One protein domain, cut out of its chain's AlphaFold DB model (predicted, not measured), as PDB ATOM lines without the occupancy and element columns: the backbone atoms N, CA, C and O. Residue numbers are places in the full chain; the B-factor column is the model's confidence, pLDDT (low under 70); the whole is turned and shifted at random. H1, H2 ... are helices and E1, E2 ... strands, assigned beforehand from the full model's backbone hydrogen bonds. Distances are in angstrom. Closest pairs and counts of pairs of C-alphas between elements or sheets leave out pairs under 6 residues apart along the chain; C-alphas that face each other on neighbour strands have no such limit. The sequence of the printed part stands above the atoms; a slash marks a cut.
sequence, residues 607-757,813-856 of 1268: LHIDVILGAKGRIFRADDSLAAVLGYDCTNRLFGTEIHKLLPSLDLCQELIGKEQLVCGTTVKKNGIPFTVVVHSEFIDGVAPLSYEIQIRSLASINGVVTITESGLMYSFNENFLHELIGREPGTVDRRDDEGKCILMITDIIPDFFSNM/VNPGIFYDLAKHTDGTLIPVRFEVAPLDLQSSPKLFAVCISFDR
ATOM      1  N   LEU A 607      57.351  25.660  37.044       75.38
ATOM      2  CA  LEU A 607      58.570  26.375  37.393       75.38
ATOM      3  C   LEU A 607      58.223  27.368  38.503       75.38
ATOM      4  O   LEU A 607      57.333  28.197  38.314       75.38
ATOM      5  N   HIS A 608      58.894  27.244  39.643       79.44
ATOM      6  CA  HIS A 608      58.804  28.187  40.755       79.44
ATOM      7  C   HIS A 608      59.950  29.195  40.629       79.44
ATOM      8  O   HIS A 608      61.050  28.817  40.225       79.44
ATOM      9  N   ILE A 609      59.652  30.466  40.876       86.12
ATOM     10  CA  ILE A 609      60.516  31.607  40.574       86.12
ATOM     11  C   ILE A 609      60.344  32.622  41.702       86.12
ATOM     12  O   ILE A 609      59.275  33.222  41.826       86.12
ATOM     13  N   ASP A 610      61.398  32.841  42.481       80.88
ATOM     14  CA  ASP A 610      61.361  33.764  43.615       80.88
ATOM     15  C   ASP A 610      61.918  35.138  43.210       80.88
ATOM     16  O   ASP A 610      62.927  35.250  42.502       80.88
ATOM     17  N   VAL A 611      61.232  36.203  43.632       84.88
ATOM     18  CA  VAL A 611      61.519  37.592  43.248       84.88
ATOM     19  C   VAL A 611      61.404  38.492  44.474       84.88
ATOM     20  O   VAL A 611      60.366  38.519  45.124       84.88
ATOM     21  N   ILE A 612      62.446  39.267  44.777       77.62
ATOM     22  CA  ILE A 612      62.440  40.231  45.886       77.62
ATOM     23  C   ILE A 612      62.289  41.638  45.317       77.62
ATOM     24  O   ILE A 612      63.117  42.088  44.514       77.62
ATOM     25  N   LEU A 613      61.251  42.347  45.762       83.31
ATOM     26  CA  LEU A 613      61.045  43.766  45.496       83.31
ATOM     27  C   LEU A 613      61.341  44.617  46.733       83.31
ATOM     28  O   LEU A 613      61.117  44.188  47.861       83.31
ATOM     29  N   GLY A 614      61.731  45.873  46.523       69.19
ATOM     30  CA  GLY A 614      61.650  46.904  47.563       69.19
ATOM     31  C   GLY A 614      60.250  47.498  47.713       69.19
ATOM     32  O   GLY A 614      59.406  47.349  46.827       69.19
ATOM     33  N   ALA A 615      60.050  48.288  48.772       73.25
ATOM     34  CA  ALA A 615      58.816  49.001  49.142       73.25
ATOM     35  C   ALA A 615      58.045  49.702  47.997       73.25
ATOM     36  O   ALA A 615      56.837  49.912  48.087       73.25
ATOM     37  N   LYS A 616      58.730  50.080  46.906       74.44
ATOM     38  CA  LYS A 616      58.150  50.746  45.720       74.44
ATOM     39  C   LYS A 616      57.837  49.791  44.557       74.44
ATOM     40  O   LYS A 616      57.707  50.240  43.421       74.44
ATOM     41  N   GLY A 617      57.786  48.484  44.811       78.31
ATOM     42  CA  GLY A 617      57.513  47.464  43.799       78.31
ATOM     43  C   GLY A 617      58.620  47.317  42.745       78.31
ATOM     44  O   GLY A 617      58.324  46.975  41.602       78.31
ATOM     45  N   ARG A 618      59.883  47.610  43.088       79.75
ATOM     46  CA  ARG A 618      61.042  47.477  42.181       79.75
ATOM     47  C   ARG A 618      61.833  46.218  42.463       79.75
ATOM     48  O   ARG A 618      62.203  46.003  43.610       79.75
ATOM     49  N   ILE A 619      62.136  45.460  41.414       80.50
ATOM     50  CA  ILE A 619      62.896  44.210  41.484       80.50
ATOM     51  C   ILE A 619      64.332  44.511  41.928       80.50
ATOM     52  O   ILE A 619      65.052  45.238  41.242       80.50
ATOM     53  N   PHE A 620      64.759  43.933  43.049       65.94
ATOM     54  CA  PHE A 620      66.169  43.892  43.452       65.94
ATOM     55  C   PHE A 620      66.817  42.549  43.133       65.94
ATOM     56  O   PHE A 620      67.985  42.510  42.762       65.94
ATOM     57  N   ARG A 621      66.055  41.458  43.255       69.50
ATOM     58  CA  ARG A 621      66.503  40.094  42.975       69.50
ATOM     59  C   ARG A 621      65.390  39.334  42.267       69.50
ATOM     60  O   ARG A 621      64.219  39.524  42.579       69.50
ATOM     61  N   ALA A 622      65.766  38.462  41.347       73.00
ATOM     62  CA  ALA A 622      64.906  37.459  40.734       73.00
ATOM     63  C   ALA A 622      65.757  36.219  40.437       73.00
ATOM     64  O   ALA A 622      66.980  36.337  40.321       73.00
ATOM     65  N   ASP A 623      65.130  35.056  40.301       72.25
ATOM     66  CA  ASP A 623      65.766  33.884  39.693       72.25
ATOM     67  C   ASP A 623      65.968  34.095  38.174       72.25
ATOM     68  O   ASP A 623      65.146  34.743  37.514       72.25
ATOM     69  N   ASP A 624      67.029  33.515  37.595       69.06
ATOM     70  CA  ASP A 624      67.301  33.531  36.144       69.06
ATOM     71  C   ASP A 624      66.123  32.981  35.316       69.06
ATOM     72  O   ASP A 624      65.883  33.400  34.177       69.06
ATOM     73  N   SER A 625      65.322  32.110  35.929       79.44
ATOM     74  CA  SER A 625      64.043  31.619  35.425       79.44
ATOM     75  C   SER A 625      63.076  32.734  35.025       79.44
ATOM     76  O   SER A 625      62.367  32.561  34.035       79.44
ATOM     77  N   LEU A 626      63.034  33.878  35.725       84.88
ATOM     78  CA  LEU A 626      62.124  34.979  35.375       84.88
ATOM     79  C   LEU A 626      62.501  35.608  34.030       84.88
ATOM     80  O   LEU A 626      61.639  35.822  33.177       84.88
ATOM     81  N   ALA A 627      63.795  35.868  33.826       77.56
ATOM     82  CA  ALA A 627      64.303  36.421  32.575       77.56
ATOM     83  C   ALA A 627      64.092  35.443  31.416       77.56
ATOM     84  O   ALA A 627      63.532  35.829  30.389       77.56
ATOM     85  N   ALA A 628      64.445  34.169  31.616       77.12
ATOM     86  CA  ALA A 628      64.261  33.121  30.617       77.12
ATOM     87  C   ALA A 628      62.784  32.936  30.217       77.12
ATOM     88  O   ALA A 628      62.482  32.779  29.036       77.12
ATOM     89  N   VAL A 629      61.856  32.998  31.179       83.75
ATOM     90  CA  VAL A 629      60.408  32.894  30.936       83.75
ATOM     91  C   VAL A 629      59.856  34.105  30.183       83.75
ATOM     92  O   VAL A 629      59.064  33.929  29.261       83.75
ATOM     93  N   LEU A 630      60.269  35.324  30.541       86.12
ATOM     94  CA  LEU A 630      59.791  36.552  29.894       86.12
ATOM     95  C   LEU A 630      60.518  36.869  28.567       86.12
ATOM     96  O   LEU A 630      60.130  37.799  27.857       86.12
ATOM     97  N   GLY A 631      61.541  36.091  28.198       74.75
ATOM     98  CA  GLY A 631      62.292  36.242  26.946       74.75
ATOM     99  C   GLY A 631      63.411  37.288  26.988       74.75
ATOM    100  O   GLY A 631      63.806  37.794  25.939       74.75
ATOM    101  N   TYR A 632      63.910  37.623  28.180       73.69
ATOM    102  CA  TYR A 632      65.095  38.460  28.378       73.69
ATOM    103  C   TYR A 632      66.377  37.614  28.303       73.69
ATOM    104  O   TYR A 632      66.381  36.433  28.642       73.69
ATOM    105  N   ASP A 633      67.485  38.228  27.882       62.50
ATOM    106  CA  ASP A 633      68.798  37.571  27.777       62.50
ATOM    107  C   ASP A 633      69.484  37.338  29.135       62.50
ATOM    108  O   ASP A 633      70.281  36.410  29.274       62.50
ATOM    109  N   CYS A 634      69.181  38.168  30.138       60.47
ATOM    110  CA  CYS A 634      69.690  38.045  31.497       60.47
ATOM    111  C   CYS A 634      68.815  38.770  32.535       60.47
ATOM    112  O   CYS A 634      68.189  39.801  32.277       60.47
ATOM    113  N   THR A 635      68.849  38.243  33.754       64.88
ATOM    114  CA  THR A 635      68.133  38.685  34.966       64.88
ATOM    115  C   THR A 635      68.461  40.117  35.360       64.88
ATOM    116  O   THR A 635      67.590  40.866  35.796       64.88
ATOM    117  N   ASN A 636      69.697  40.540  35.094       56.34
ATOM    118  CA  ASN A 636      70.175  41.890  35.362       56.34
ATOM    119  C   ASN A 636      69.372  42.981  34.624       56.34
ATOM    120  O   ASN A 636      69.286  44.097  35.133       56.34
ATOM    121  N   ARG A 637      68.738  42.685  33.472       64.31
ATOM    122  CA  ARG A 637      67.828  43.637  32.795       64.31
ATOM    123  C   ARG A 637      66.527  43.886  33.564       64.31
ATOM    124  O   ARG A 637      65.852  44.881  33.310       64.31
ATOM    125  N   LEU A 638      66.156  42.995  34.483       72.56
ATOM    126  CA  LEU A 638      64.956  43.135  35.307       72.56
ATOM    127  C   LEU A 638      65.225  43.997  36.551       72.56
ATOM    128  O   LEU A 638      64.303  44.612  37.079       72.56
ATOM    129  N   PHE A 639      66.472  44.092  37.018       72.38
ATOM    130  CA  PHE A 639      66.801  44.798  38.258       72.38
ATOM    131  C   PHE A 639      66.571  46.315  38.143       72.38
ATOM    132  O   PHE A 639      66.940  46.968  37.166       72.38
ATOM    133  N   GLY A 640      65.946  46.898  39.165       62.50
ATOM    134  CA  GLY A 640      65.461  48.281  39.171       62.50
ATOM    135  C   GLY A 640      64.164  48.508  38.380       62.50
ATOM    136  O   GLY A 640      63.544  49.561  38.549       62.50
ATOM    137  N   THR A 641      63.711  47.539  37.573       78.56
ATOM    138  CA  THR A 641      62.414  47.604  36.886       78.56
ATOM    139  C   THR A 641      61.278  47.447  37.896       78.56
ATOM    140  O   THR A 641      61.370  46.705  38.874       78.56
ATOM    141  N   GLU A 642      60.199  48.188  37.673       84.00
ATOM    142  CA  GLU A 642      58.989  48.155  38.496       84.00
ATOM    143  C   GLU A 642      58.125  46.969  38.054       84.00
ATOM    144  O   GLU A 642      57.870  46.817  36.859       84.00
ATOM    145  N   ILE A 643      57.696  46.116  38.990       88.81
ATOM    146  CA  ILE A 643      57.105  44.801  38.683       88.81
ATOM    147  C   ILE A 643      55.880  44.899  37.767       88.81
ATOM    148  O   ILE A 643      55.722  44.067  36.881       88.81
ATOM    149  N   HIS A 644      55.095  45.976  37.883       88.12
ATOM    150  CA  HIS A 644      53.932  46.270  37.037       88.12
ATOM    151  C   HIS A 644      54.268  46.501  35.548       88.12
ATOM    152  O   HIS A 644      53.373  46.624  34.722       88.12
ATOM    153  N   LYS A 645      55.549  46.586  35.171       84.25
ATOM    154  CA  LYS A 645      55.985  46.637  33.761       84.25
ATOM    155  C   LYS A 645      56.170  45.247  33.157       84.25
ATOM    156  O   LYS A 645      56.185  45.119  31.939       84.25
ATOM    157  N   LEU A 646      56.300  44.226  34.006       88.00
ATOM    158  CA  LEU A 646      56.369  42.816  33.622       88.00
ATOM    159  C   LEU A 646      55.036  42.108  33.895       88.00
ATOM    160  O   LEU A 646      54.599  41.312  33.073       88.00
ATOM    161  N   LEU A 647      54.397  42.424  35.027       90.81
ATOM    162  CA  LEU A 647      53.141  41.866  35.538       90.81
ATOM    163  C   LEU A 647      52.136  43.012  35.816       90.81
ATOM    164  O   LEU A 647      51.967  43.391  36.977       90.81
ATOM    165  N   PRO A 648      51.499  43.625  34.797       85.19
ATOM    166  CA  PRO A 648      50.695  44.849  34.971       85.19
ATOM    167  C   PRO A 648      49.545  44.730  35.973       85.19
ATOM    168  O   PRO A 648      49.153  45.713  36.595       85.19
ATOM    169  N   SER A 649      49.036  43.513  36.122       87.56
ATOM    170  CA  SER A 649      47.856  43.141  36.900       87.56
ATOM    171  C   SER A 649      48.175  42.721  38.336       87.56
ATOM    172  O   SER A 649      47.258  42.376  39.076       87.56
ATOM    173  N   LEU A 650      49.457  42.684  38.719       90.81
ATOM    174  CA  LEU A 650      49.867  42.257  40.053       90.81
ATOM    175  C   LEU A 650      49.591  43.354  41.080       90.81
ATOM    176  O   LEU A 650      50.190  44.430  41.020       90.81
ATOM    177  N   ASP A 651      48.750  43.043  42.063       86.75
ATOM    178  CA  ASP A 651      48.459  43.954  43.160       86.75
ATOM    179  C   ASP A 651      49.348  43.654  44.378       86.75
ATOM    180  O   ASP A 651      49.510  42.514  44.819       86.75
ATOM    181  N   LEU A 652      49.931  44.714  44.930       85.75
ATOM    182  CA  LEU A 652      50.773  44.693  46.124       85.75
ATOM    183  C   LEU A 652      50.021  45.207  47.373       85.75
ATOM    184  O   LEU A 652      50.628  45.417  48.424       85.75
ATOM    185  N   CYS A 653      48.705  45.435  47.280       81.00
ATOM    186  CA  CYS A 653      47.875  45.878  48.398       81.00
ATOM    187  C   CYS A 653      47.852  44.882  49.566       81.00
ATOM    188  O   CYS A 653      47.804  43.662  49.393       81.00
ATOM    189  N   GLN A 654      47.788  45.428  50.788       74.44
ATOM    190  CA  GLN A 654      47.899  44.648  52.027       74.44
ATOM    191  C   GLN A 654      46.841  43.538  52.159       74.44
ATOM    192  O   GLN A 654      47.095  42.502  52.768       74.44
ATOM    193  N   GLU A 655      45.658  43.734  51.571       78.25
ATOM    194  CA  GLU A 655      44.546  42.782  51.630       78.25
ATOM    195  C   GLU A 655      44.753  41.523  50.769       78.25
ATOM    196  O   GLU A 655      44.005  40.555  50.931       78.25
ATOM    197  N   LEU A 656      45.739  41.510  49.864       80.06
ATOM    198  CA  LEU A 656      46.027  40.395  48.949       80.06
ATOM    199  C   LEU A 656      47.334  39.649  49.269       80.06
ATOM    200  O   LEU A 656      47.678  38.683  48.590       80.06
ATOM    201  N   ILE A 657      48.025  40.041  50.341       84.25
ATOM    202  CA  ILE A 657      49.229  39.361  50.827       84.25
ATOM    203  C   ILE A 657      48.892  37.933  51.277       84.25
ATOM    204  O   ILE A 657      47.901  37.694  51.969       84.25
ATOM    205  N   GLY A 658      49.736  36.977  50.892       80.25
ATOM    206  CA  GLY A 658      49.575  35.554  51.193       80.25
ATOM    207  C   GLY A 658      48.421  34.873  50.453       80.25
ATOM    208  O   GLY A 658      48.106  33.727  50.771       80.25
ATOM    209  N   LYS A 659      47.786  35.548  49.486       85.44
ATOM    210  CA  LYS A 659      46.808  34.956  48.564       85.44
ATOM    211  C   LYS A 659      47.464  34.680  47.215       85.44
ATOM    212  O   LYS A 659      48.361  35.406  46.794       85.44
ATOM    213  N   GLU A 660      46.978  33.648  46.532       86.31
ATOM    214  CA  GLU A 660      47.274  33.433  45.116       86.31
ATOM    215  C   GLU A 660      46.545  34.494  44.278       86.31
ATOM    216  O   GLU A 660      45.342  34.703  44.426       86.31
ATOM    217  N   GLN A 661      47.286  35.159  43.398       89.75
ATOM    218  CA  GLN A 661      46.796  36.059  42.361       89.75
ATOM    219  C   GLN A 661      47.089  35.422  41.000       89.75
ATOM    220  O   GLN A 661      48.167  34.859  40.797       89.75
ATOM    221  N   LEU A 662      46.152  35.507  40.057       86.88
ATOM    222  CA  LEU A 662      46.360  35.068  38.676       86.88
ATOM    223  C   LEU A 662      46.558  36.293  37.794       86.88
ATOM    224  O   LEU A 662      45.673  37.141  37.688       86.88
ATOM    225  N   VAL A 663      47.744  36.400  37.199       91.00
ATOM    226  CA  VAL A 663      48.185  37.580  36.446       91.00
ATOM    227  C   VAL A 663      48.872  37.151  35.161       91.00
ATOM    228  O   VAL A 663      49.569  36.134  35.126       91.00
ATOM    229  N   CYS A 664      48.712  37.939  34.099       90.25
ATOM    230  CA  CYS A 664      49.462  37.720  32.874       90.25
ATOM    231  C   CYS A 664      50.782  38.505  32.891       90.25
ATOM    232  O   CYS A 664      50.811  39.707  33.155       90.25
ATOM    233  N   GLY A 665      51.887  37.819  32.602       88.19
ATOM    234  CA  GLY A 665      53.189  38.430  32.379       88.19
ATOM    235  C   GLY A 665      53.433  38.755  30.912       88.19
ATOM    236  O   GLY A 665      53.209  37.914  30.039       88.19
ATOM    237  N   THR A 666      53.946  39.951  30.636       85.38
ATOM    238  CA  THR A 666      54.249  40.415  29.278       85.38
ATOM    239  C   THR A 666      55.687  40.072  28.900       85.38
ATOM    240  O   THR A 666      56.642  40.552  29.508       85.38
ATOM    241  N   THR A 667      55.854  39.249  27.865       82.88
ATOM    242  CA  THR A 667      57.176  38.922  27.302       82.88
ATOM    243  C   THR A 667      57.779  40.077  26.498       82.88
ATOM    244  O   THR A 667      57.065  40.948  26.001       82.88
ATOM    245  N   VAL A 668      59.088  40.012  26.223       78.88
ATOM    246  CA  VAL A 668      59.783  40.919  25.278       78.88
ATOM    247  C   VAL A 668      59.136  40.923  23.876       78.88
ATOM    248  O   VAL A 668      59.221  41.915  23.156       78.88
ATOM    249  N   LYS A 669      58.427  39.850  23.490       74.44
ATOM    250  CA  LYS A 669      57.653  39.749  22.234       74.44
ATOM    251  C   LYS A 669      56.243  40.372  22.299       74.44
ATOM    252  O   LYS A 669      55.494  40.224  21.339       74.44
ATOM    253  N   LYS A 670      55.857  41.024  23.405       77.06
ATOM    254  CA  LYS A 670      54.478  41.460  23.732       77.06
ATOM    255  C   LYS A 670      53.430  40.324  23.819       77.06
ATOM    256  O   LYS A 670      52.239  40.610  23.885       77.06
ATOM    257  N   ASN A 671      53.837  39.051  23.869       80.38
ATOM    258  CA  ASN A 671      52.927  37.928  24.146       80.38
ATOM    259  C   ASN A 671      52.675  37.812  25.658       80.38
ATOM    260  O   ASN A 671      53.636  37.928  26.429       80.38
ATOM    261  N   GLY A 672      51.438  37.512  26.064       85.75
ATOM    262  CA  GLY A 672      51.094  37.172  27.446       85.75
ATOM    263  C   GLY A 672      51.462  35.733  27.835       85.75
ATOM    264  O   GLY A 672      51.300  34.804  27.040       85.75
ATOM    265  N   ILE A 673      51.924  35.547  29.074       88.19
ATOM    266  CA  ILE A 673      52.127  34.252  29.741       88.19
ATOM    267  C   ILE A 673      51.347  34.261  31.067       88.19
ATOM    268  O   ILE A 673      51.608  35.134  31.893       88.19
ATOM    269  N   PRO A 674      50.432  33.312  31.329       88.50
ATOM    270  CA  PRO A 674      49.732  33.238  32.610       88.50
ATOM    271  C   PRO A 674      50.656  32.756  33.744       88.50
ATOM    272  O   PRO A 674      51.441  31.815  33.570       88.50
ATOM    273  N   PHE A 675      50.525  33.374  34.919       90.12
ATOM    274  CA  PHE A 675      51.202  32.984  36.158       90.12
ATOM    275  C   PHE A 675      50.229  32.917  37.337       90.12
ATOM    276  O   PHE A 675      49.395  33.806  37.507       90.12
ATOM    277  N   THR A 676      50.421  31.932  38.222       88.50
ATOM    278  CA  THR A 676      49.989  32.059  39.622       88.50
ATOM    279  C   THR A 676      51.078  32.813  40.386       88.50
ATOM    280  O   THR A 676      52.256  32.494  40.232       88.50
ATOM    281  N   VAL A 677      50.720  33.789  41.214       90.75
ATOM    282  CA  VAL A 677      51.674  34.596  41.987       90.75
ATOM    283  C   VAL A 677      51.195  34.734  43.425       90.75
ATOM    284  O   VAL A 677      50.061  35.138  43.656       90.75
ATOM    285  N   VAL A 678      52.059  34.438  44.396       90.19
ATOM    286  CA  VAL A 678      51.817  34.752  45.811       90.19
ATOM    287  C   VAL A 678      52.742  35.892  46.217       90.19
ATOM    288  O   VAL A 678      53.952  35.819  46.010       90.19
ATOM    289  N   VAL A 679      52.167  36.947  46.794       89.88
ATOM    290  CA  VAL A 679      52.913  38.092  47.332       89.88
ATOM    291  C   VAL A 679      52.983  37.967  48.849       89.88
ATOM    292  O   VAL A 679      51.959  38.003  49.529       89.88
ATOM    293  N   HIS A 680      54.186  37.857  49.390       87.25
ATOM    294  CA  HIS A 680      54.504  38.070  50.798       87.25
ATOM    295  C   HIS A 680      55.155  39.453  50.962       87.25
ATOM    296  O   HIS A 680      55.702  40.009  50.009       87.25
ATOM    297  N   SER A 681      55.097  40.046  52.156       80.75
ATOM    298  CA  SER A 681      55.793  41.309  52.435       80.75
ATOM    299  C   SER A 681      56.199  41.420  53.894       80.75
ATOM    300  O   SER A 681      55.443  41.020  54.783       80.75
ATOM    301  N   GLU A 682      57.344  42.042  54.141       70.44
ATOM    302  CA  GLU A 682      57.844  42.287  55.489       70.44
ATOM    303  C   GLU A 682      57.356  43.662  55.993       70.44
ATOM    304  O   GLU A 682      57.353  44.667  55.269       70.44
ATOM    305  N   PHE A 683      56.869  43.692  57.238       64.94
ATOM    306  CA  PHE A 683      56.209  44.846  57.859       64.94
ATOM    307  C   PHE A 683      56.849  45.220  59.194       64.94
ATOM    308  O   PHE A 683      57.150  44.352  60.011       64.94
ATOM    309  N   ILE A 684      56.889  46.524  59.478       49.78
ATOM    310  CA  ILE A 684      57.145  47.068  60.818       49.78
ATOM    311  C   ILE A 684      55.962  47.952  61.230       49.78
ATOM    312  O   ILE A 684      55.514  48.798  60.455       49.78
ATOM    313  N   ASP A 685      55.458  47.745  62.451       49.53
ATOM    314  CA  ASP A 685      54.551  48.636  63.198       49.53
ATOM    315  C   ASP A 685      53.342  49.223  62.432       49.53
ATOM    316  O   ASP A 685      52.868  50.320  62.728       49.53
ATOM    317  N   GLY A 686      52.798  48.478  61.462       48.47
ATOM    318  CA  GLY A 686      51.607  48.874  60.695       48.47
ATOM    319  C   GLY A 686      51.847  49.966  59.643       48.47
ATOM    320  O   GLY A 686      50.893  50.599  59.192       48.47
ATOM    321  N   VAL A 687      53.103  50.201  59.257       59.94
ATOM    322  CA  VAL A 687      53.493  51.113  58.171       59.94
ATOM    323  C   VAL A 687      53.470  50.364  56.820       59.94
ATOM    324  O   VAL A 687      53.233  49.156  56.763       59.94
ATOM    325  N   ALA A 688      53.660  51.079  55.707       61.06
ATOM    326  CA  ALA A 688      53.866  50.481  54.385       61.06
ATOM    327  C   ALA A 688      55.006  49.431  54.401       61.06
ATOM    328  O   ALA A 688      55.971  49.613  55.149       61.06
ATOM    329  N   PRO A 689      54.910  48.355  53.595       66.75
ATOM    330  CA  PRO A 689      55.876  47.256  53.620       66.75
ATOM    331  C   PRO A 689      57.256  47.698  53.125       66.75
ATOM    332  O   PRO A 689      57.371  48.589  52.277       66.75
ATOM    333  N   LEU A 690      58.306  47.069  53.657       67.38
ATOM    334  CA  LEU A 690      59.699  47.413  53.347       67.38
ATOM    335  C   LEU A 690      60.234  46.637  52.142       67.38
ATOM    336  O   LEU A 690      60.922  47.202  51.285       67.38
ATOM    337  N   SER A 691      59.852  45.367  52.060       77.81
ATOM    338  CA  SER A 691      60.139  44.431  50.982       77.81
ATOM    339  C   SER A 691      58.844  43.761  50.510       77.81
ATOM    340  O   SER A 691      57.829  43.770  51.212       77.81
ATOM    341  N   TYR A 692      58.890  43.140  49.334       81.56
ATOM    342  CA  TYR A 692      57.948  42.092  48.950       81.56
ATOM    343  C   TYR A 692      58.742  40.873  48.486       81.56
ATOM    344  O   TYR A 692      59.585  41.002  47.599       81.56
ATOM    345  N   GLU A 693      58.458  39.699  49.043       84.44
ATOM    346  CA  GLU A 693      58.904  38.417  48.494       84.44
ATOM    347  C   GLU A 693      57.766  37.871  47.631       84.44
ATOM    348  O   GLU A 693      56.633  37.735  48.090       84.44
ATOM    349  N   ILE A 694      58.040  37.594  46.363       89.44
ATOM    350  CA  ILE A 694      57.035  37.187  45.390       89.44
ATOM    351  C   ILE A 694      57.418  35.827  44.832       89.44
ATOM    352  O   ILE A 694      58.454  35.682  44.184       89.44
ATOM    353  N   GLN A 695      56.539  34.854  45.047       87.88
ATOM    354  CA  GLN A 695      56.688  33.490  44.563       87.88
ATOM    355  C   GLN A 695      55.808  33.322  43.320       87.88
ATOM    356  O   GLN A 695      54.578  33.299  43.402       87.88
ATOM    357  N   ILE A 696      56.440  33.252  42.148       90.12
ATOM    358  CA  ILE A 696      55.780  33.124  40.844       90.12
ATOM    359  C   ILE A 696      55.820  31.654  40.405       90.12
ATOM    360  O   ILE A 696      56.876  31.025  40.363       90.12
ATOM    361  N   ARG A 697      54.664  31.113  40.019       86.50
ATOM    362  CA  ARG A 697      54.482  29.761  39.482       86.50
ATOM    363  C   ARG A 697      54.108  29.850  38.002       86.50
ATOM    364  O   ARG A 697      53.020  30.298  37.645       86.50
ATOM    365  N   SER A 698      55.008  29.389  37.132       83.94
ATOM    366  CA  SER A 698      54.806  29.324  35.678       83.94
ATOM    367  C   SER A 698      54.657  27.878  35.213       83.94
ATOM    368  O   SER A 698      55.572  27.065  35.367       83.94
ATOM    369  N   LEU A 699      53.520  27.544  34.603       77.00
ATOM    370  CA  LEU A 699      53.304  26.234  33.985       77.00
ATOM    371  C   LEU A 699      53.987  26.174  32.611       77.00
ATOM    372  O   LEU A 699      53.881  27.104  31.815       77.00
ATOM    373  N   ALA A 700      54.676  25.069  32.309       68.94
ATOM    374  CA  ALA A 700      55.321  24.893  31.003       68.94
ATOM    375  C   ALA A 700      54.304  24.790  29.848       68.94
ATOM    376  O   ALA A 700      54.549  25.295  28.755       68.94
ATOM    377  N   SER A 701      53.156  24.152  30.098       74.88
ATOM    378  CA  SER A 701      52.026  24.081  29.168       74.88
ATOM    379  C   SER A 701      50.703  23.961  29.923       74.88
ATOM    380  O   SER A 701      50.654  23.353  30.996       74.88
ATOM    381  N   ILE A 702      49.631  24.504  29.348       77.50
ATOM    382  CA  ILE A 702      48.267  24.456  29.885       77.50
ATOM    383  C   ILE A 702      47.364  23.888  28.793       77.50
ATOM    384  O   ILE A 702      47.335  24.396  27.675       77.50
ATOM    385  N   ASN A 703      46.656  22.800  29.093       75.31
ATOM    386  CA  ASN A 703      45.859  22.063  28.112       75.31
ATOM    387  C   ASN A 703      44.494  21.705  28.702       75.31
ATOM    388  O   ASN A 703      44.411  21.233  29.837       75.31
ATOM    389  N   GLY A 704      43.432  21.870  27.918       69.44
ATOM    390  CA  GLY A 704      42.067  21.566  28.337       69.44
ATOM    391  C   GLY A 704      41.165  21.205  27.167       69.44
ATOM    392  O   GLY A 704      41.457  21.516  26.016       69.44
ATOM    393  N   VAL A 705      40.048  20.544  27.466       73.94
ATOM    394  CA  VAL A 705      38.998  20.251  26.485       73.94
ATOM    395  C   VAL A 705      37.690  20.847  26.980       73.94
ATOM    396  O   VAL A 705      37.269  20.580  28.108       73.94
ATOM    397  N   VAL A 706      37.045  21.634  26.127       76.88
ATOM    398  CA  VAL A 706      35.715  22.208  26.355       76.88
ATOM    399  C   VAL A 706      34.764  21.704  25.271       76.88
ATOM    400  O   VAL A 706      35.182  21.472  24.139       76.88
ATOM    401  N   THR A 707      33.489  21.497  25.594       79.31
ATOM    402  CA  THR A 707      32.468  21.106  24.607       79.31
ATOM    403  C   THR A 707      31.517  22.263  24.347       79.31
ATOM    404  O   THR A 707      30.957  22.795  25.307       79.31
ATOM    405  N   ILE A 708      31.298  22.615  23.081       80.94
ATOM    406  CA  ILE A 708      30.462  23.746  22.649       80.94
ATOM    407  C   ILE A 708      29.298  23.295  21.755       80.94
ATOM    408  O   ILE A 708      29.370  22.235  21.133       80.94
ATOM    409  N   THR A 709      28.240  24.101  21.669       83.44
ATOM    410  CA  THR A 709      27.183  23.991  20.642       83.44
ATOM    411  C   THR A 709      27.636  24.570  19.294       83.44
ATOM    412  O   THR A 709      28.675  25.224  19.218       83.44
ATOM    413  N   GLU A 710      26.824  24.420  18.237       79.31
ATOM    414  CA  GLU A 710      27.025  25.156  16.968       79.31
ATOM    415  C   GLU A 710      27.074  26.684  17.181       79.31
ATOM    416  O   GLU A 710      27.865  27.370  16.554       79.31
ATOM    417  N   SER A 711      26.297  27.215  18.132       78.00
ATOM    418  CA  SER A 711      26.315  28.637  18.509       78.00
ATOM    419  C   SER A 711      27.494  29.056  19.402       78.00
ATOM    420  O   SER A 711      27.545  30.204  19.833       78.00
ATOM    421  N   GLY A 712      28.432  28.159  19.727       79.44
ATOM    422  CA  GLY A 712      29.586  28.464  20.580       79.44
ATOM    423  C   GLY A 712      29.299  28.534  22.085       79.44
ATOM    424  O   GLY A 712      30.189  28.901  22.850       79.44
ATOM    425  N   LEU A 713      28.094  28.167  22.537       82.56
ATOM    426  CA  LEU A 713      27.761  28.076  23.963       82.56
ATOM    427  C   LEU A 713      28.525  26.908  24.598       82.56
ATOM    428  O   LEU A 713      28.401  25.765  24.155       82.56
ATOM    429  N   MET A 714      29.276  27.175  25.664       80.00
ATOM    430  CA  MET A 714      30.044  26.171  26.397       80.00
ATOM    431  C   MET A 714      29.115  25.268  27.214       80.00
ATOM    432  O   MET A 714      28.594  25.632  28.268       80.00
ATOM    433  N   TYR A 715      28.918  24.046  26.729       71.62
ATOM    434  CA  TYR A 715      28.036  23.055  27.335       71.62
ATOM    435  C   TYR A 715      28.668  22.376  28.564       71.62
ATOM    436  O   TYR A 715      27.969  22.105  29.548       71.62
ATOM    437  N   SER A 716      29.983  22.123  28.510       68.31
ATOM    438  CA  SER A 716      30.786  21.493  29.568       68.31
ATOM    439  C   SER A 716      32.269  21.843  29.415       68.31
ATOM    440  O   SER A 716      32.771  21.944  28.297       68.31
ATOM    441  N   PHE A 717      32.969  22.032  30.531       72.12
ATOM    442  CA  PHE A 717      34.379  22.427  30.592       72.12
ATOM    443  C   PHE A 717      34.955  22.115  31.985       72.12
ATOM    444  O   PHE A 717      34.251  21.613  32.861       72.12
ATOM    445  N   ASN A 718      36.245  22.392  32.179       68.12
ATOM    446  CA  ASN A 718      36.944  22.256  33.454       68.12
ATOM    447  C   ASN A 718      37.255  23.652  34.023       68.12
ATOM    448  O   ASN A 718      38.075  24.366  33.448       68.12
ATOM    449  N   GLU A 719      36.629  24.018  35.144       70.50
ATOM    450  CA  GLU A 719      36.828  25.309  35.828       70.50
ATOM    451  C   GLU A 719      38.317  25.573  36.117       70.50
ATOM    452  O   GLU A 719      38.838  26.626  35.766       70.50
ATOM    453  N   ASN A 720      39.047  24.579  36.641       69.19
ATOM    454  CA  ASN A 720      40.467  24.720  36.986       69.19
ATOM    455  C   ASN A 720      41.359  24.986  35.759       69.19
ATOM    456  O   ASN A 720      42.430  25.570  35.893       69.19
ATOM    457  N   PHE A 721      40.937  24.563  34.563       78.19
ATOM    458  CA  PHE A 721      41.649  24.874  33.320       78.19
ATOM    459  C   PHE A 721      41.414  26.329  32.886       78.19
ATOM    460  O   PHE A 721      42.355  26.977  32.437       78.19
ATOM    461  N   LEU A 722      40.198  26.864  33.060       78.75
ATOM    462  CA  LEU A 722      39.925  28.285  32.806       78.75
ATOM    463  C   LEU A 722      40.614  29.181  33.846       78.75
ATOM    464  O   LEU A 722      41.145  30.228  33.493       78.75
ATOM    465  N   HIS A 723      40.665  28.736  35.100       77.31
ATOM    466  CA  HIS A 723      41.401  29.386  36.179       77.31
ATOM    467  C   HIS A 723      42.890  29.545  35.823       77.31
ATOM    468  O   HIS A 723      43.384  30.665  35.761       77.31
ATOM    469  N   GLU A 724      43.584  28.448  35.493       79.94
ATOM    470  CA  GLU A 724      45.021  28.473  35.162       79.94
ATOM    471  C   GLU A 724      45.325  29.145  33.798       79.94
ATOM    472  O   GLU A 724      46.396  29.725  33.648       79.94
ATOM    473  N   LEU A 725      44.428  29.089  32.795       84.31
ATOM    474  CA  LEU A 725      44.677  29.694  31.469       84.31
ATOM    475  C   LEU A 725      44.298  31.179  31.376       84.31
ATOM    476  O   LEU A 725      45.043  31.949  30.777       84.31
ATOM    477  N   ILE A 726      43.125  31.570  31.888       85.44
ATOM    478  CA  ILE A 726      42.556  32.919  31.708       85.44
ATOM    479  C   ILE A 726      42.283  33.663  33.022       85.44
ATOM    480  O   ILE A 726      41.675  34.727  32.980       85.44
ATOM    481  N   GLY A 727      42.703  33.139  34.178       79.50
ATOM    482  CA  GLY A 727      42.630  33.859  35.453       79.50
ATOM    483  C   GLY A 727      41.213  34.049  36.002       79.50
ATOM    484  O   GLY A 727      40.952  35.032  36.696       79.50
ATOM    485  N   ARG A 728      40.266  33.165  35.651       73.81
ATOM    486  CA  ARG A 728      38.837  33.308  35.990       73.81
ATOM    487  C   ARG A 728      38.412  32.407  37.154       73.81
ATOM    488  O   ARG A 728      38.477  31.186  37.045       73.81
ATOM    489  N   GLU A 729      37.925  33.008  38.242       63.88
ATOM    490  CA  GLU A 729      37.458  32.288  39.436       63.88
ATOM    491  C   GLU A 729      36.147  31.498  39.205       63.88
ATOM    492  O   GLU A 729      35.200  32.038  38.612       63.88
ATOM    493  N   PRO A 730      36.020  30.263  39.737       55.28
ATOM    494  CA  PRO A 730      34.807  29.455  39.606       55.28
ATOM    495  C   PRO A 730      33.552  30.141  40.172       55.28
ATOM    496  O   PRO A 730      33.465  30.456  41.358       55.28
ATOM    497  N   GLY A 731      32.531  30.321  39.328       53.09
ATOM    498  CA  GLY A 731      31.229  30.886  39.714       53.09
ATOM    499  C   GLY A 731      31.064  32.402  39.521       53.09
ATOM    500  O   GLY A 731      29.946  32.902  39.691       53.09
ATOM    501  N   THR A 732      32.110  33.119  39.089       54.91
ATOM    502  CA  THR A 732      32.102  34.567  38.756       54.91
ATOM    503  C   THR A 732      31.427  34.894  37.411       54.91
ATOM    504  O   THR A 732      31.902  35.697  36.606       54.91
ATOM    505  N   VAL A 733      30.313  34.223  37.108       57.84
ATOM    506  CA  VAL A 733      29.576  34.409  35.852       57.84
ATOM    507  C   VAL A 733      28.244  35.101  36.129       57.84
ATOM    508  O   VAL A 733      27.336  34.512  36.728       57.84
ATOM    509  N   ASP A 734      28.145  36.351  35.671       53.28
ATOM    510  CA  ASP A 734      26.946  37.195  35.784       53.28
ATOM    511  C   ASP A 734      25.782  36.661  34.942       53.28
ATOM    512  O   ASP A 734      24.617  36.754  35.328       53.28
ATOM    513  N   ARG A 735      26.095  36.078  33.777       66.44
ATOM    514  CA  ARG A 735      25.109  35.447  32.896       66.44
ATOM    515  C   ARG A 735      24.774  34.055  33.415       66.44
ATOM    516  O   ARG A 735      25.594  33.138  33.343       66.44
ATOM    517  N   ARG A 736      23.550  33.893  33.908       63.28
ATOM    518  CA  ARG A 736      22.989  32.605  34.320       63.28
ATOM    519  C   ARG A 736      21.690  32.349  33.569       63.28
ATOM    520  O   ARG A 736      20.989  33.301  33.234       63.28
ATOM    521  N   ASP A 737      21.411  31.085  33.277       65.06
ATOM    522  CA  ASP A 737      20.119  30.670  32.725       65.06
ATOM    523  C   ASP A 737      19.031  30.621  33.813       65.06
ATOM    524  O   ASP A 737      19.302  30.821  35.002       65.06
ATOM    525  N   ASP A 738      17.789  30.347  33.409       50.22
ATOM    526  CA  ASP A 738      16.637  30.235  34.315       50.22
ATOM    527  C   ASP A 738      16.766  29.069  35.327       50.22
ATOM    528  O   ASP A 738      16.029  29.016  36.313       50.22
ATOM    529  N   GLU A 739      17.718  28.148  35.117       54.62
ATOM    530  CA  GLU A 739      18.080  27.068  36.050       54.62
ATOM    531  C   GLU A 739      19.222  27.474  37.013       54.62
ATOM    532  O   GLU A 739      19.575  26.723  37.925       54.62
ATOM    533  N   GLY A 740      19.790  28.673  36.848       53.31
ATOM    534  CA  GLY A 740      20.873  29.228  37.663       53.31
ATOM    535  C   GLY A 740      22.281  28.764  37.271       53.31
ATOM    536  O   GLY A 740      23.234  29.044  38.006       53.31
ATOM    537  N   LYS A 741      22.441  28.065  36.141       55.62
ATOM    538  CA  LYS A 741      23.726  27.583  35.617       55.62
ATOM    539  C   LYS A 741      24.431  28.702  34.840       55.62
ATOM    540  O   LYS A 741      23.801  29.514  34.171       55.62
ATOM    541  N   CYS A 742      25.762  28.743  34.928       61.78
ATOM    542  CA  CYS A 742      26.589  29.734  34.240       61.78
ATOM    543  C   CYS A 742      26.519  29.575  32.709       61.78
ATOM    544  O   CYS A 742      26.757  28.483  32.188       61.78
ATOM    545  N   ILE A 743      26.252  30.677  32.005       71.75
ATOM    546  CA  ILE A 743      26.290  30.784  30.543       71.75
ATOM    547  C   ILE A 743      27.646  31.384  30.156       71.75
ATOM    548  O   ILE A 743      27.888  32.565  30.406       71.75
ATOM    549  N   LEU A 744      28.510  30.581  29.533       78.69
ATOM    550  CA  LEU A 744      29.772  31.029  28.935       78.69
ATOM    551  C   LEU A 744      29.776  30.738  27.438       78.69
ATOM    552  O   LEU A 744      29.393  29.647  27.015       78.69
ATOM    553  N   MET A 745      30.242  31.692  26.643       85.06
ATOM    554  CA  MET A 745      30.493  31.522  25.215       85.06
ATOM    555  C   MET A 745      31.976  31.236  24.986       85.06
ATOM    556  O   MET A 745      32.832  31.737  25.708       85.06
ATOM    557  N   ILE A 746      32.310  30.487  23.937       86.62
ATOM    558  CA  ILE A 746      33.709  30.284  23.531       86.62
ATOM    559  C   ILE A 746      34.417  31.610  23.196       86.62
ATOM    560  O   ILE A 746      35.610  31.754  23.453       86.62
ATOM    561  N   THR A 747      33.657  32.607  22.736       87.69
ATOM    562  CA  THR A 747      34.101  33.990  22.500       87.69
ATOM    563  C   THR A 747      34.392  34.787  23.775       87.69
ATOM    564  O   THR A 747      35.078  35.803  23.701       87.69
ATOM    565  N   ASP A 748      33.961  34.314  24.953       83.81
ATOM    566  CA  ASP A 748      34.392  34.873  26.244       83.81
ATOM    567  C   ASP A 748      35.830  34.429  26.608       83.81
ATOM    568  O   ASP A 748      36.408  34.960  27.555       83.81
ATOM    569  N   ILE A 749      36.398  33.453  25.878       87.06
ATOM    570  CA  ILE A 749      37.774  32.944  26.036       87.06
ATOM    571  C   ILE A 749      38.637  33.353  24.837       87.06
ATOM    572  O   ILE A 749      39.731  33.872  25.026       87.06
ATOM    573  N   ILE A 750      38.159  33.103  23.615       90.50
ATOM    574  CA  ILE A 750      38.860  33.348  22.347       90.50
ATOM    575  C   ILE A 750      37.955  34.250  21.489       90.50
ATOM    576  O   ILE A 750      37.049  33.731  20.833       90.50
ATOM    577  N   PRO A 751      38.122  35.588  21.517       88.12
ATOM    578  CA  PRO A 751      37.165  36.518  20.907       88.12
ATOM    579  C   PRO A 751      36.889  36.267  19.417       88.12
ATOM    580  O   PRO A 751      35.730  36.291  19.004       88.12
ATOM    581  N   ASP A 752      37.926  35.942  18.642       85.69
ATOM    582  CA  ASP A 752      37.879  35.744  17.186       85.69
ATOM    583  C   ASP A 752      37.709  34.271  16.755       85.69
ATOM    584  O   ASP A 752      37.944  33.897  15.600       85.69
ATOM    585  N   PHE A 753      37.211  33.424  17.666       87.81
ATOM    586  CA  PHE A 753      37.020  31.982  17.457       87.81
ATOM    587  C   PHE A 753      36.278  31.627  16.157       87.81
ATOM    588  O   PHE A 753      36.661  30.678  15.477       87.81
ATOM    589  N   PHE A 754      35.224  32.376  15.808       84.50
ATOM    590  CA  PHE A 754      34.461  32.164  14.571       84.50
ATOM    591  C   PHE A 754      35.135  32.794  13.344       84.50
ATOM    592  O   PHE A 754      35.106  32.195  12.268       84.50
ATOM    593  N   SER A 755      35.785  33.954  13.504       79.81
ATOM    594  CA  SER A 755      36.543  34.651  12.453       79.81
ATOM    595  C   SER A 755      37.566  33.707  11.810       79.81
ATOM    596  O   SER A 755      37.625  33.570  10.590       79.81
ATOM    597  N   ASN A 756      38.291  32.954  12.644       64.31
ATOM    598  CA  ASN A 756      39.304  31.981  12.229       64.31
ATOM    599  C   ASN A 756      38.751  30.703  11.556       64.31
ATOM    600  O   ASN A 756      39.530  29.892  11.051       64.31
ATOM    601  N   MET A 757      37.427  30.499  11.513       72.62
ATOM    602  CA  MET A 757      36.794  29.330  10.879       72.62
ATOM    603  C   MET A 757      36.290  29.580   9.458       72.62
ATOM    604  O   MET A 757      35.954  28.616   8.758       72.62
ATOM    605  N   VAL A 813      30.644  26.367  12.836       75.69
ATOM    606  CA  VAL A 813      31.814  25.757  13.497       75.69
ATOM    607  C   VAL A 813      32.460  24.693  12.599       75.69
ATOM    608  O   VAL A 813      31.909  23.609  12.392       75.69
ATOM    609  N   ASN A 814      33.654  24.988  12.080       78.81
ATOM    610  CA  ASN A 814      34.399  24.106  11.183       78.81
ATOM    611  C   ASN A 814      35.423  23.238  11.946       78.81
ATOM    612  O   ASN A 814      36.259  23.779  12.671       78.81
ATOM    613  N   PRO A 815      35.441  21.903  11.753       80.38
ATOM    614  CA  PRO A 815      36.487  21.042  12.304       80.38
ATOM    615  C   PRO A 815      37.873  21.354  11.719       80.38
ATOM    616  O   PRO A 815      38.020  21.521  10.505       80.38
ATOM    617  N   GLY A 816      38.901  21.383  12.566       76.75
ATOM    618  CA  GLY A 816      40.255  21.763  12.159       76.75
ATOM    619  C   GLY A 816      41.207  22.026  13.324       76.75
ATOM    620  O   GLY A 816      40.860  21.827  14.486       76.75
ATOM    621  N   ILE A 817      42.418  22.475  12.993       80.94
ATOM    622  CA  ILE A 817      43.408  22.996  13.943       80.94
ATOM    623  C   ILE A 817      43.589  24.476  13.622       80.94
ATOM    624  O   ILE A 817      43.845  24.824  12.470       80.94
ATOM    625  N   PHE A 818      43.472  25.312  14.644       86.31
ATOM    626  CA  PHE A 818      43.485  26.765  14.564       86.31
ATOM    627  C   PHE A 818      44.435  27.342  15.620       86.31
ATOM    628  O   PHE A 818      44.854  26.651  16.556       86.31
ATOM    629  N   TYR A 819      44.768  28.616  15.459       87.62
ATOM    630  CA  TYR A 819      45.621  29.383  16.357       87.62
ATOM    631  C   TYR A 819      44.987  30.762  16.516       87.62
ATOM    632  O   TYR A 819      44.577  31.339  15.512       87.62
ATOM    633  N   ASP A 820      44.905  31.280  17.739       88.19
ATOM    634  CA  ASP A 820      44.302  32.589  18.027       88.19
ATOM    635  C   ASP A 820      44.783  33.118  19.393       88.19
ATOM    636  O   ASP A 820      45.573  32.469  20.086       88.19
ATOM    637  N   LEU A 821      44.308  34.293  19.796       88.50
ATOM    638  CA  LEU A 821      44.608  34.927  21.073       88.50
ATOM    639  C   LEU A 821      43.474  34.684  22.082       88.50
ATOM    640  O   LEU A 821      42.366  35.200  21.943       88.50
ATOM    641  N   ALA A 822      43.761  33.920  23.137       89.31
ATOM    642  CA  ALA A 822      42.883  33.814  24.295       89.31
ATOM    643  C   ALA A 822      43.014  35.063  25.181       89.31
ATOM    644  O   ALA A 822      44.110  35.599  25.354       89.31
ATOM    645  N   LYS A 823      41.909  35.516  25.773       87.75
ATOM    646  CA  LYS A 823      41.862  36.707  26.625       87.75
ATOM    647  C   LYS A 823      41.893  36.334  28.111       87.75
ATOM    648  O   LYS A 823      40.983  35.675  28.606       87.75
ATOM    649  N   HIS A 824      42.921  36.799  28.815       89.00
ATOM    650  CA  HIS A 824      43.039  36.715  30.274       89.00
ATOM    651  C   HIS A 824      42.086  37.717  30.966       89.00
ATOM    652  O   HIS A 824      41.653  38.694  30.348       89.00
ATOM    653  N   THR A 825      41.740  37.511  32.243       83.44
ATOM    654  CA  THR A 825      40.797  38.372  32.994       83.44
ATOM    655  C   THR A 825      41.254  39.824  33.129       83.44
ATOM    656  O   THR A 825      40.414  40.722  33.126       83.44
ATOM    657  N   ASP A 826      42.564  40.072  33.165       81.25
ATOM    658  CA  ASP A 826      43.157  41.420  33.126       81.25
ATOM    659  C   ASP A 826      43.149  42.080  31.731       81.25
ATOM    660  O   ASP A 826      43.501  43.248  31.586       81.25
ATOM    661  N   GLY A 827      42.707  41.355  30.700       80.81
ATOM    662  CA  GLY A 827      42.651  41.809  29.315       80.81
ATOM    663  C   GLY A 827      43.865  41.444  28.462       80.81
ATOM    664  O   GLY A 827      43.809  41.655  27.251       80.81
ATOM    665  N   THR A 828      44.921  40.868  29.043       84.25
ATOM    666  CA  THR A 828      46.123  40.454  28.302       84.25
ATOM    667  C   THR A 828      45.816  39.302  27.343       84.25
ATOM    668  O   THR A 828      44.984  38.437  27.626       84.25
ATOM    669  N   LEU A 829      46.499  39.283  26.196       87.25
ATOM    670  CA  LEU A 829      46.293  38.294  25.141       87.25
ATOM    671  C   LEU A 829      47.369  37.197  25.179       87.25
ATOM    672  O   LEU A 829      48.568  37.466  25.069       87.25
ATOM    673  N   ILE A 830      46.917  35.952  25.327       88.50
ATOM    674  CA  ILE A 830      47.728  34.737  25.453       88.50
ATOM    675  C   ILE A 830      47.583  33.926  24.154       88.50
ATOM    676  O   ILE A 830      46.467  33.529  23.817       88.50
ATOM    677  N   PRO A 831      48.664  33.646  23.408       88.31
ATOM    678  CA  PRO A 831      48.564  32.917  22.148       88.31
ATOM    679  C   PRO A 831      48.303  31.423  22.387       88.31
ATOM    680  O   PRO A 831      49.076  30.748  23.067       88.31
ATOM    681  N   VAL A 832      47.221  30.896  21.810       88.56
ATOM    682  CA  VAL A 832      46.784  29.501  21.977       88.56
ATOM    683  C   VAL A 832      46.619  28.786  20.637       88.56
ATOM    684  O   VAL A 832      46.165  29.355  19.646       88.56
ATOM    685  N   ARG A 833      46.921  27.486  20.625       88.56
ATOM    686  CA  ARG A 833      46.473  26.546  19.589       88.56
ATOM    687  C   ARG A 833      45.187  25.877  20.063       88.56
ATOM    688  O   ARG A 833      45.148  25.401  21.199       88.56
ATOM    689  N   PHE A 834      44.194  25.712  19.194       86.69
ATOM    690  CA  PHE A 834      43.025  24.878  19.486       86.69
ATOM    691  C   PHE A 834      42.656  23.915  18.348       86.69
ATOM    692  O   PHE A 834      42.826  24.212  17.170       86.69
ATOM    693  N   GLU A 835      42.169  22.726  18.705       82.75
ATOM    694  CA  GLU A 835      41.686  21.701  17.770       82.75
ATOM    695  C   GLU A 835      40.190  21.464  17.980       82.75
ATOM    696  O   GLU A 835      39.759  21.161  19.091       82.75
ATOM    697  N   VAL A 836      39.412  21.594  16.907       84.56
ATOM    698  CA  VAL A 836      37.950  21.485  16.893       84.56
ATOM    699  C   VAL A 836      37.551  20.186  16.204       84.56
ATOM    700  O   VAL A 836      37.913  19.952  15.049       84.56
ATOM    701  N   ALA A 837      36.773  19.353  16.892       76.50
ATOM    702  CA  ALA A 837      36.255  18.091  16.374       76.50
ATOM    703  C   ALA A 837      34.745  17.960  16.649       76.50
ATOM    704  O   ALA A 837      34.304  18.284  17.754       76.50
ATOM    705  N   PRO A 838      33.935  17.469  15.693       78.62
ATOM    706  CA  PRO A 838      32.521  17.209  15.928       78.62
ATOM    707  C   PRO A 838      32.354  15.979  16.829       78.62
ATOM    708  O   PRO A 838      33.135  15.027  16.754       78.62
ATOM    709  N   LEU A 839      31.326  15.987  17.673       68.94
ATOM    710  CA  LEU A 839      30.927  14.835  18.476       68.94
ATOM    711  C   LEU A 839      29.707  14.179  17.822       68.94
ATOM    712  O   LEU A 839      28.588  14.667  17.976       68.94
ATOM    713  N   ASP A 840      29.929  13.067  17.110       59.66
ATOM    714  CA  ASP A 840      28.873  12.259  16.476       59.66
ATOM    715  C   ASP A 840      27.991  11.568  17.531       59.66
ATOM    716  O   ASP A 840      28.134  10.392  17.875       59.66
ATOM    717  N   LEU A 841      27.053  12.345  18.063       55.50
ATOM    718  CA  LEU A 841      25.999  11.931  18.974       55.50
ATOM    719  C   LEU A 841      24.657  12.117  18.260       55.50
ATOM    720  O   LEU A 841      24.423  13.138  17.617       55.50
ATOM    721  N   GLN A 842      23.742  11.155  18.398       50.06
ATOM    722  CA  GLN A 842      22.382  11.235  17.836       50.06
ATOM    723  C   GLN A 842      21.474  12.166  18.668       50.06
ATOM    724  O   GLN A 842      20.379  11.792  19.082       50.06
ATOM    725  N   SER A 843      21.957  13.372  18.961       51.59
ATOM    726  CA  SER A 843      21.322  14.372  19.819       51.59
ATOM    727  C   SER A 843      21.356  15.747  19.159       51.59
ATOM    728  O   SER A 843      22.392  16.159  18.646       51.59
ATOM    729  N   SER A 844      20.238  16.468  19.233       53.31
ATOM    730  CA  SER A 844      20.192  17.908  18.969       53.31
ATOM    731  C   SER A 844      20.270  18.669  20.304       53.31
ATOM    732  O   SER A 844      19.620  18.225  21.257       53.31
ATOM    733  N   PRO A 845      21.021  19.782  20.411       60.41
ATOM    734  CA  PRO A 845      21.905  20.350  19.388       60.41
ATOM    735  C   PRO A 845      23.148  19.480  19.145       60.41
ATOM    736  O   PRO A 845      23.558  18.715  20.022       60.41
ATOM    737  N   LYS A 846      23.779  19.626  17.972       68.56
ATOM    738  CA  LYS A 846      25.123  19.072  17.741       68.56
ATOM    739  C   LYS A 846      26.119  19.719  18.705       68.56
ATOM    740  O   LYS A 846      25.980  20.891  19.067       68.56
ATOM    741  N   LEU A 847      27.150  18.959  19.060       76.31
ATOM    742  CA  LEU A 847      28.233  19.400  19.928       76.31
ATOM    743  C   LEU A 847      29.586  19.238  19.232       76.31
ATOM    744  O   LEU A 847      29.797  18.295  18.470       76.31
ATOM    745  N   PHE A 848      30.523  20.120  19.562       79.88
ATOM    746  CA  PHE A 848      31.929  20.023  19.182       79.88
ATOM    747  C   PHE A 848      32.793  19.944  20.437       79.88
ATOM    748  O   PHE A 848      32.509  20.616  21.428       79.88
ATOM    749  N   ALA A 849      33.862  19.158  20.394       77.12
ATOM    750  CA  ALA A 849      34.954  19.241  21.351       77.12
ATOM    751  C   ALA A 849      36.015  20.212  20.817       77.12
ATOM    752  O   ALA A 849      36.457  20.083  19.675       77.12
ATOM    753  N   VAL A 850      36.432  21.158  21.655       81.12
ATOM    754  CA  VAL A 850      37.521  22.102  21.399       81.12
ATOM    755  C   VAL A 850      38.630  21.809  22.404       81.12
ATOM    756  O   VAL A 850      38.471  22.030  23.605       81.12
ATOM    757  N   CYS A 851      39.747  21.267  21.925       79.38
ATOM    758  CA  CYS A 851      40.951  21.046  22.719       79.38
ATOM    759  C   CYS A 851      41.841  22.287  22.615       79.38
ATOM    760  O   CYS A 851      42.417  22.526  21.556       79.38
ATOM    761  N   ILE A 852      41.920  23.083  23.681       83.94
ATOM    762  CA  ILE A 852      42.701  24.322  23.755       83.94
ATOM    763  C   ILE A 852      44.048  24.010  24.421       83.94
ATOM    764  O   ILE A 852      44.109  23.298  25.425       83.94
ATOM    765  N   SER A 853      45.125  24.549  23.853       80.31
ATOM    766  CA  SER A 853      46.509  24.278  24.243       80.31
ATOM    767  C   SER A 853      47.368  25.546  24.204       80.31
ATOM    768  O   SER A 853      47.453  26.218  23.176       80.31
ATOM    769  N   PHE A 854      48.027  25.837  25.324       84.88
ATOM    770  CA  PHE A 854      49.109  26.807  25.472       84.88
ATOM    771  C   PHE A 854      50.405  26.052  25.799       84.88
ATOM    772  O   PHE A 854      50.422  25.204  26.693       84.88
ATOM    773  N   ASP A 855      51.493  26.375  25.107       80.00
ATOM    774  CA  ASP A 855      52.855  25.938  25.427       80.00
ATOM    775  C   ASP A 855      53.769  27.160  25.390       80.00
ATOM    776  O   ASP A 855      53.900  27.816  24.359       80.00
ATOM    777  N   ARG A 856      54.424  27.436  26.520       76.75
ATOM    778  CA  ARG A 856      55.303  28.595  26.705       76.75
ATOM    779  C   ARG A 856      56.481  28.608  25.723       76.75
ATOM    780  O   ARG A 856      57.012  29.673  25.422       76.75
TER     781      ARG A 856
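AT A GLANCE: This is residues 607 to 757 and 813 to 856 of the 1268 residues of the protein "Protein kinase domain-containing protein" of Halicephalobus sp. NKZ332 (UniProt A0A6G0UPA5). Two lobes stand end to end along the longest axis, each built on a strongly twisted, curled sheet of five antiparallel strands; E5 of the first sheet runs on into E6 of the second, and H2 sits between the lobes, packed on both sheets. H1 packs on the first sheet, and each lobe also holds a long stretch with no named element, residues 631 to 659 in the first and, largely, 727 to 757 in the second. The printed part has 195 residues with ten named strands and two named helices, in the order E1 E2 H1 E3 E4 E5 E6 E7 H2 E8 E9 E10; the sheets run E2 E1 E5 E4 E3 and E7 E6 E10 E9 E8. The class is mostly strand, although 95 of the 195 residues, under half, are in named elements. The whole is only just compact, close to loose, with a radius of gyration of the C-alphas of 19.3 A, and elongated, spanning 65 by 39 by 23 A.

HOW THE PARTS SIT: Start with E1, residues 607 to 614, and E2, residues 618 to 622, a hairpin in which N 612 and O 621 are 2.8 A apart, within hydrogen-bond range. Next is H1, residues 624 to 630; its closest C-alphas to E1 are those of Ser 625 and Ile 609, 6.2 A apart. Then E3, residues 660 to 666, E4, residues 672 to 682, and E5, residues 691 to 699, form a meander, each strand the antiparallel neighbour of the one before. Look there for N 663 and O 675 at 3.1 A, and for N 695 and O 678 at 2.9 A. E5 is also the antiparallel neighbour of E1, with N 609 and O 696 at 2.9 A. H1 is on this sheet at a height of 7.4 A, over none of its strands, but only just: 2 of its C-alphas fall on E5. After one residue E5 runs on at 62 degrees into E6, residues 701 to 709, which forms a hairpin with E7, residues 714 to 716; N 707 and O 716 are 2.8 A apart. H2, residues 719 to 726, comes closest to E6 at the C-alphas of Phe 721 and Gly 704, 6.0 A apart, and to E4 at those of Leu 725 and Pro 674, 6.3 A apart. Beyond the cut, E8, residues 816 to 823, E9, residues 829 to 839, and E10, residues 847 to 855, form a second meander; N 818 and O 834 are 2.8 A apart, and N 851 and O 835 are 2.8 A apart. E10 is the antiparallel neighbour of E6, with N 704 and O 852 at 3.0 A. H2 is on this second sheet at a height of 8.4 A and slantwise to its strands, at 40 degrees to E10 on the local plane. The two sheets form a sandwich, that is, two sheets face to face, in the parts 9.9 A centre to centre; the closest C-alphas of E4 and E9 are those of Gly 672 and Ile 830, 4.6 A apart. In H1 and H2 every O i to N i+4 pair is within hydrogen-bond range.

IN THESE COORDINATES: Find C-alpha 607 at (58.570, 26.375, 37.393), where E1 begins its 23.1 A. E4 is 29.3 A long and bends by 59 degrees at residue 676; E5 is 25.8 A long and E6 26.3 A. H2 begins at C-alpha 719, (36.828, 25.309, 35.828). E9, 28.8 A long, bends by 54 degrees at residue 832, and E10 covers 26.1 A to C-alpha 855 at (52.855, 25.938, 25.427).

THE WHOLE: The two C-alphas farthest apart, those of Asp 685 and Gln 842, are 67.0 A apart. Residues 758 to 812 are not printed, and C-alphas 757 and 813 are 6.7 A apart across the cut. Of the links that are printed whole, H1 to E3 is long, with 29 residues. The mean pLDDT of the printed part is 77.1; 46 residues are under 70, among them 683 to 690, 729 to 742 and 839 to 846.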